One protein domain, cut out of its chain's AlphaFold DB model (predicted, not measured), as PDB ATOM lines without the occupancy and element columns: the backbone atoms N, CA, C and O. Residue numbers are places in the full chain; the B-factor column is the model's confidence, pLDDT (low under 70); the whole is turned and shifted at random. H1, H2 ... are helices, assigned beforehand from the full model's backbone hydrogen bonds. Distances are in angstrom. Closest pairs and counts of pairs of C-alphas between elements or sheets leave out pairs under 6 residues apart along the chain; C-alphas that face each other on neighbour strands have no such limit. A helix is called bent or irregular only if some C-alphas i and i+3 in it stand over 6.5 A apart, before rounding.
ATOM      1  N   ARG A 132      48.297  -0.558  24.166       80.88
ATOM      2  CA  ARG A 132      48.867  -1.641  24.986       80.88
ATOM      3  C   ARG A 132      49.848  -1.136  26.045       80.88
ATOM      4  O   ARG A 132      49.750  -1.521  27.209       80.88
ATOM      5  N   SER A 133      50.810  -0.302  25.650       80.56
ATOM      6  CA  SER A 133      51.842   0.219  26.558       80.56
ATOM      7  C   SER A 133      51.247   1.149  27.618       80.56
ATOM      8  O   SER A 133      51.626   1.070  28.787       80.56
ATOM      9  N   VAL A 134      50.264   1.968  27.235       85.06
ATOM     10  CA  VAL A 134      49.558   2.889  28.134       85.06
ATOM     11  C   VAL A 134      48.710   2.126  29.159       85.06
ATOM     12  O   VAL A 134      48.780   2.435  30.349       85.06
ATOM     13  N   GLY A 135      47.966   1.094  28.747       81.44
ATOM     14  CA  GLY A 135      47.145   0.282  29.658       81.44
ATOM     15  C   GLY A 135      47.973  -0.472  30.704       81.44
ATOM     16  O   GLY A 135      47.688  -0.430  31.900       81.44
ATOM     17  N   VAL A 136      49.070  -1.099  30.276       82.69
ATOM     18  CA  VAL A 136      49.986  -1.798  31.188       82.69
ATOM     19  C   VAL A 136      50.712  -0.819  32.123       82.69
ATOM     20  O   VAL A 136      50.838  -1.075  33.324       82.69
ATOM     21  N   GLY A 137      51.172   0.320  31.597       87.75
ATOM     22  CA  GLY A 137      51.866   1.346  32.376       87.75
ATOM     23  C   GLY A 137      50.985   1.971  33.458       87.75
ATOM     24  O   GLY A 137      51.416   2.104  34.603       87.75
ATOM     25  N   THR A 138      49.733   2.290  33.126       86.69
ATOM     26  CA  THR A 138      48.758   2.860  34.074       86.69
ATOM     27  C   THR A 138      48.368   1.869  35.171       86.69
ATOM     28  O   THR A 138      48.351   2.248  36.343       86.69
ATOM     29  N   CYS A 139      48.159   0.591  34.838       84.62
ATOM     30  CA  CYS A 139      47.929  -0.467  35.828       84.62
ATOM     31  C   CYS A 139      49.104  -0.591  36.817       84.62
ATOM     32  O   CYS A 139      48.910  -0.595  38.035       84.62
ATOM     33  N   SER A 140      50.341  -0.603  36.308       88.12
ATOM     34  CA  SER A 140      51.553  -0.672  37.137       88.12
ATOM     35  C   SER A 140      51.723   0.560  38.035       88.12
ATOM     36  O   SER A 140      52.062   0.430  39.213       88.12
ATOM     37  N   ALA A 141      51.435   1.759  37.518       92.19
ATOM     38  CA  ALA A 141      51.456   2.989  38.306       92.19
ATOM     39  C   ALA A 141      50.435   2.938  39.457       92.19
ATOM     40  O   ALA A 141      50.788   3.228  40.601       92.19
ATOM     41  N   MET A 142      49.208   2.483  39.184       89.06
ATOM     42  CA  MET A 142      48.166   2.333  40.205       89.06
ATOM     43  C   MET A 142      48.551   1.297  41.271       89.06
ATOM     44  O   MET A 142      48.395   1.548  42.466       89.06
ATOM     45  N   ALA A 143      49.133   0.162  40.865       88.44
ATOM     46  CA  ALA A 143      49.616  -0.857  41.795       88.44
ATOM     47  C   ALA A 143      50.703  -0.314  42.744       88.44
ATOM     48  O   ALA A 143      50.711  -0.637  43.933       88.44
ATOM     49  N   ARG A 144      51.597   0.550  42.243       91.88
ATOM     50  CA  ARG A 144      52.630   1.205  43.063       91.88
ATOM     51  C   ARG A 144      52.042   2.203  44.055       91.88
ATOM     52  O   ARG A 144      52.490   2.224  45.198       91.88
ATOM     53  N   LEU A 145      51.034   2.979  43.657       92.38
ATOM     54  CA  LEU A 145      50.330   3.878  44.577       92.38
ATOM     55  C   LEU A 145      49.656   3.093  45.707       92.38
ATOM     56  O   LEU A 145      49.835   3.434  46.873       92.38
ATOM     57  N   GLY A 146      48.980   1.988  45.381       89.00
ATOM     58  CA  GLY A 146      48.421   1.084  46.388       89.00
ATOM     59  C   GLY A 146      49.486   0.582  47.368       89.00
ATOM     60  O   GLY A 146      49.301   0.673  48.578       89.00
ATOM     61  N   ALA A 147      50.645   0.150  46.860       89.06
ATOM     62  CA  ALA A 147      51.756  -0.313  47.693       89.06
ATOM     63  C   ALA A 147      52.345   0.778  48.612       89.06
ATOM     64  O   ALA A 147      52.775   0.458  49.719       89.06
ATOM     65  N   MET A 148      52.350   2.047  48.188       92.88
ATOM     66  CA  MET A 148      52.779   3.182  49.020       92.88
ATOM     67  C   MET A 148      51.774   3.509  50.130       92.88
ATOM     68  O   MET A 148      52.177   3.912  51.218       92.88
ATOM     69  N   VAL A 149      50.477   3.312  49.878       89.31
ATOM     70  CA  VAL A 149      49.402   3.556  50.855       89.31
ATOM     71  C   VAL A 149      49.331   2.443  51.909       89.31
ATOM     72  O   VAL A 149      49.053   2.720  53.076       89.31
ATOM     73  N   THR A 150      49.656   1.199  51.546       88.38
ATOM     74  CA  THR A 150      49.632   0.033  52.449       88.38
ATOM     75  C   THR A 150      50.311   0.247  53.813       88.38
ATOM     76  O   THR A 150      49.660  -0.011  54.829       88.38
ATOM     77  N   PRO A 151      51.578   0.709  53.909       88.94
ATOM     78  CA  PRO A 151      52.233   0.910  55.205       88.94
ATOM     79  C   PRO A 151      51.582   2.021  56.042       88.94
ATOM     80  O   PRO A 151      51.527   1.894  57.263       88.94
ATOM     81  N   TYR A 152      51.030   3.066  55.414       85.94
ATOM     82  CA  TYR A 152      50.298   4.119  56.127       85.94
ATOM     83  C   TYR A 152      49.022   3.577  56.771       85.94
ATOM     84  O   TYR A 152      48.766   3.820  57.951       85.94
ATOM     85  N   VAL A 153      48.252   2.789  56.018       84.62
ATOM     86  CA  VAL A 153      47.043   2.135  56.531       84.62
ATOM     87  C   VAL A 153      47.403   1.135  57.631       84.62
ATOM     88  O   VAL A 153      46.746   1.108  58.667       84.62
ATOM     89  N   ALA A 154      48.470   0.352  57.458       81.88
ATOM     90  CA  ALA A 154      48.930  -0.582  58.482       81.88
ATOM     91  C   ALA A 154      49.312   0.136  59.786       81.88
ATOM     92  O   ALA A 154      48.901  -0.292  60.858       81.88
ATOM     93  N   GLN A 155      50.042   1.248  59.718       82.56
ATOM     94  CA  GLN A 155      50.509   1.935  60.919       82.56
ATOM     95  C   GLN A 155      49.384   2.641  61.685       82.56
ATOM     96  O   GLN A 155      49.309   2.525  62.906       82.56
ATOM     97  N   VAL A 156      48.504   3.357  60.982       81.00
ATOM     98  CA  VAL A 156      47.455   4.169  61.617       81.00
ATOM     99  C   VAL A 156      46.271   3.311  62.066       81.00
ATOM    100  O   VAL A 156      45.694   3.544  63.128       81.00
ATOM    101  N   LEU A 157      45.895   2.301  61.280       71.62
ATOM    102  CA  LEU A 157      44.612   1.618  61.447       71.62
ATOM    103  C   LEU A 157      44.690   0.391  62.358       71.62
ATOM    104  O   LEU A 157      43.744   0.126  63.101       71.62
ATOM    105  N   ILE A 158      45.837  -0.300  62.383       74.81
ATOM    106  CA  ILE A 158      46.065  -1.443  63.284       74.81
ATOM    107  C   ILE A 158      46.053  -1.002  64.756       74.81
ATOM    108  O   ILE A 158      45.649  -1.781  65.613       74.81
ATOM    109  N   GLN A 159      46.425   0.249  65.057       69.12
ATOM    110  CA  GLN A 159      46.390   0.783  66.424       69.12
ATOM    111  C   GLN A 159      44.971   1.045  66.948       69.12
ATOM    112  O   GLN A 159      44.763   0.996  68.155       69.12
ATOM    113  N   SER A 160      44.002   1.313  66.065       70.19
ATOM    114  CA  SER A 160      42.609   1.554  66.467       70.19
ATOM    115  C   SER A 160      41.773   0.276  66.431       70.19
ATOM    116  O   SER A 160      41.163  -0.087  67.432       70.19
ATOM    117  N   SER A 161      41.722  -0.423  65.291       73.44
ATOM    118  CA  SER A 161      41.053  -1.727  65.189       73.44
ATOM    119  C   SER A 161      41.425  -2.473  63.903       73.44
ATOM    120  O   SER A 161      41.397  -1.925  62.800       73.44
ATOM    121  N   LEU A 162      41.704  -3.772  64.035       77.38
ATOM    122  CA  LEU A 162      42.015  -4.658  62.907       77.38
ATOM    123  C   LEU A 162      40.856  -4.746  61.896       77.38
ATOM    124  O   LEU A 162      41.088  -4.804  60.690       77.38
ATOM    125  N   VAL A 163      39.615  -4.728  62.391       78.75
ATOM    126  CA  VAL A 163      38.394  -4.869  61.580       78.75
ATOM    127  C   VAL A 163      38.232  -3.710  60.601       78.75
ATOM    128  O   VAL A 163      37.845  -3.917  59.453       78.75
ATOM    129  N   LEU A 164      38.558  -2.486  61.022       80.88
ATOM    130  CA  LEU A 164      38.423  -1.325  60.150       80.88
ATOM    131  C   LEU A 164      39.462  -1.363  59.021       80.88
ATOM    132  O   LEU A 164      39.154  -1.012  57.886       80.88
ATOM    133  N   ALA A 165      40.666  -1.872  59.303       83.44
ATOM    134  CA  ALA A 165      41.696  -2.060  58.287       83.44
ATOM    135  C   ALA A 165      41.305  -3.099  57.239       83.44
ATOM    136  O   ALA A 165      41.388  -2.825  56.041       83.44
ATOM    137  N   THR A 166      40.833  -4.269  57.665       83.50
ATOM    138  CA  THR A 166      40.395  -5.315  56.734       83.50
ATOM    139  C   THR A 166      39.169  -4.888  55.930       83.50
ATOM    140  O   THR A 166      39.102  -5.191  54.740       83.50
ATOM    141  N   ALA A 167      38.247  -4.125  56.527       87.94
ATOM    142  CA  ALA A 167      37.085  -3.581  55.831       87.94
ATOM    143  C   ALA A 167      37.483  -2.641  54.682       87.94
ATOM    144  O   ALA A 167      36.959  -2.785  53.581       87.94
ATOM    145  N   VAL A 168      38.445  -1.733  54.888       87.50
ATOM    146  CA  VAL A 168      38.912  -0.816  53.831       87.50
ATOM    147  C   VAL A 168      39.494  -1.589  52.644       87.50
ATOM    148  O   VAL A 168      39.090  -1.354  51.504       87.50
ATOM    149  N   TYR A 169      40.380  -2.561  52.887       88.06
ATOM    150  CA  TYR A 169      40.912  -3.406  51.810       88.06
ATOM    151  C   TYR A 169      39.823  -4.249  51.132       88.06
ATOM    152  O   TYR A 169      39.867  -4.446  49.918       88.06
ATOM    153  N   GLY A 170      38.830  -4.714  51.896       89.62
ATOM    154  CA  GLY A 170      37.677  -5.454  51.386       89.62
ATOM    155  C   GLY A 170      36.787  -4.621  50.463       89.62
ATOM    156  O   GLY A 170      36.385  -5.094  49.406       89.62
ATOM    157  N   VAL A 171      36.517  -3.361  50.809       92.38
ATOM    158  CA  VAL A 171      35.721  -2.454  49.964       92.38
ATOM    159  C   VAL A 171      36.444  -2.166  48.647       92.38
ATOM    160  O   VAL A 171      35.825  -2.223  47.586       92.38
ATOM    161  N   PHE A 172      37.757  -1.923  48.685       89.19
ATOM    162  CA  PHE A 172      38.553  -1.710  47.471       89.19
ATOM    163  C   PHE A 172      38.616  -2.954  46.574       89.19
ATOM    164  O   PHE A 172      38.533  -2.826  45.352       89.19
ATOM    165  N   SER A 173      38.730  -4.155  47.150       88.50
ATOM    166  CA  SER A 173      38.738  -5.398  46.368       88.50
ATOM    167  C   SER A 173      37.368  -5.713  45.763       88.50
ATOM    168  O   SER A 173      37.302  -6.138  44.612       88.50
ATOM    169  N   LEU A 174      36.277  -5.428  46.480       93.00
ATOM    170  CA  LEU A 174      34.911  -5.507  45.959       93.00
ATOM    171  C   LEU A 174      34.689  -4.527  44.809       93.00
ATOM    172  O   LEU A 174      34.163  -4.926  43.776       93.00
ATOM    173  N   LEU A 175      35.132  -3.275  44.944       91.19
ATOM    174  CA  LEU A 175      35.036  -2.285  43.872       91.19
ATOM    175  C   LEU A 175      35.801  -2.745  42.622       91.19
ATOM    176  O   LEU A 175      35.279  -2.650  41.514       91.19
ATOM    177  N   ALA A 176      37.005  -3.297  42.800       85.50
ATOM    178  CA  ALA A 176      37.789  -3.866  41.708       85.50
ATOM    179  C   ALA A 176      37.093  -5.077  41.063       85.50
ATOM    180  O   ALA A 176      37.057  -5.183  39.840       85.50
ATOM    181  N   ALA A 177      36.494  -5.965  41.859       87.62
ATOM    182  CA  ALA A 177      35.737  -7.107  41.355       87.62
ATOM    183  C   ALA A 177      34.493  -6.666  40.569       87.62
ATOM    184  O   ALA A 177      34.243  -7.179  39.481       87.62
ATOM    185  N   VAL A 178      33.751  -5.677  41.073       89.12
ATOM    186  CA  VAL A 178      32.602  -5.084  40.376       89.12
ATOM    187  C   VAL A 178      33.047  -4.422  39.077       89.12
ATOM    188  O   VAL A 178      32.393  -4.618  38.059       89.12
ATOM    189  N   ALA A 179      34.176  -3.707  39.069       83.44
ATOM    190  CA  ALA A 179      34.740  -3.137  37.849       83.44
ATOM    191  C   ALA A 179      35.095  -4.228  36.822       83.44
ATOM    192  O   ALA A 179      34.736  -4.094  35.656       83.44
ATOM    193  N   CYS A 180      35.710  -5.335  37.255       79.31
ATOM    194  CA  CYS A 180      35.985  -6.500  36.404       79.31
ATOM    195  C   CYS A 180      34.712  -7.169  35.862       79.31
ATOM    196  O   CYS A 180      34.733  -7.657  34.738       79.31
TER     197      CYS A 180
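This is residues 132 to 180 of the 201 residues of the protein "Hypothetical protein" of Timema tahoe (UniProt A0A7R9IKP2). Look for a long helical hairpin, H1 and H2, joined by a tight turn at one end and spread into a narrow, open V at the other. The two helices meet near the turn, and residues 132 to 149 and 170 to 180 stand free. The printed part has 49 residues, with two named helices, H1 then H2, and no named strand, in the class all helix. It is loose and flat, with a radius of gyration of the C-alphas of 13.2 A and spans of 42 by 23 by 6 A.

Find C-alpha 132 at (48.867, -1.641, 24.986); from there H1, residues 132 to 157, runs 36.9 A. It is only just irregular, C-alphas 148 and 151 being 6.6 A apart, and has a kink of 27 degrees near residue 151. H2, residues 162 to 180, runs 27.2 A to C-alpha 180 at (35.985, -6.500, 36.404).

H1 and H2 form a hairpin and touch, through residues 153 to 157 and 164 to 165 alone; their closest C-alphas, of Leu 157 and Ala 165, are 5.7 A apart. They run opposite ways at a shallow tilt of 15 degrees. Every O i to N i+4 pair is within hydrogen-bond range in H2, and 20 of 22 in H1.

The two farthest C-alphas, of Arg 132 and Ser 160, are 42.1 A apart. The printed part has no cut, and its link is tight. Residue 159 has pLDDT under 70.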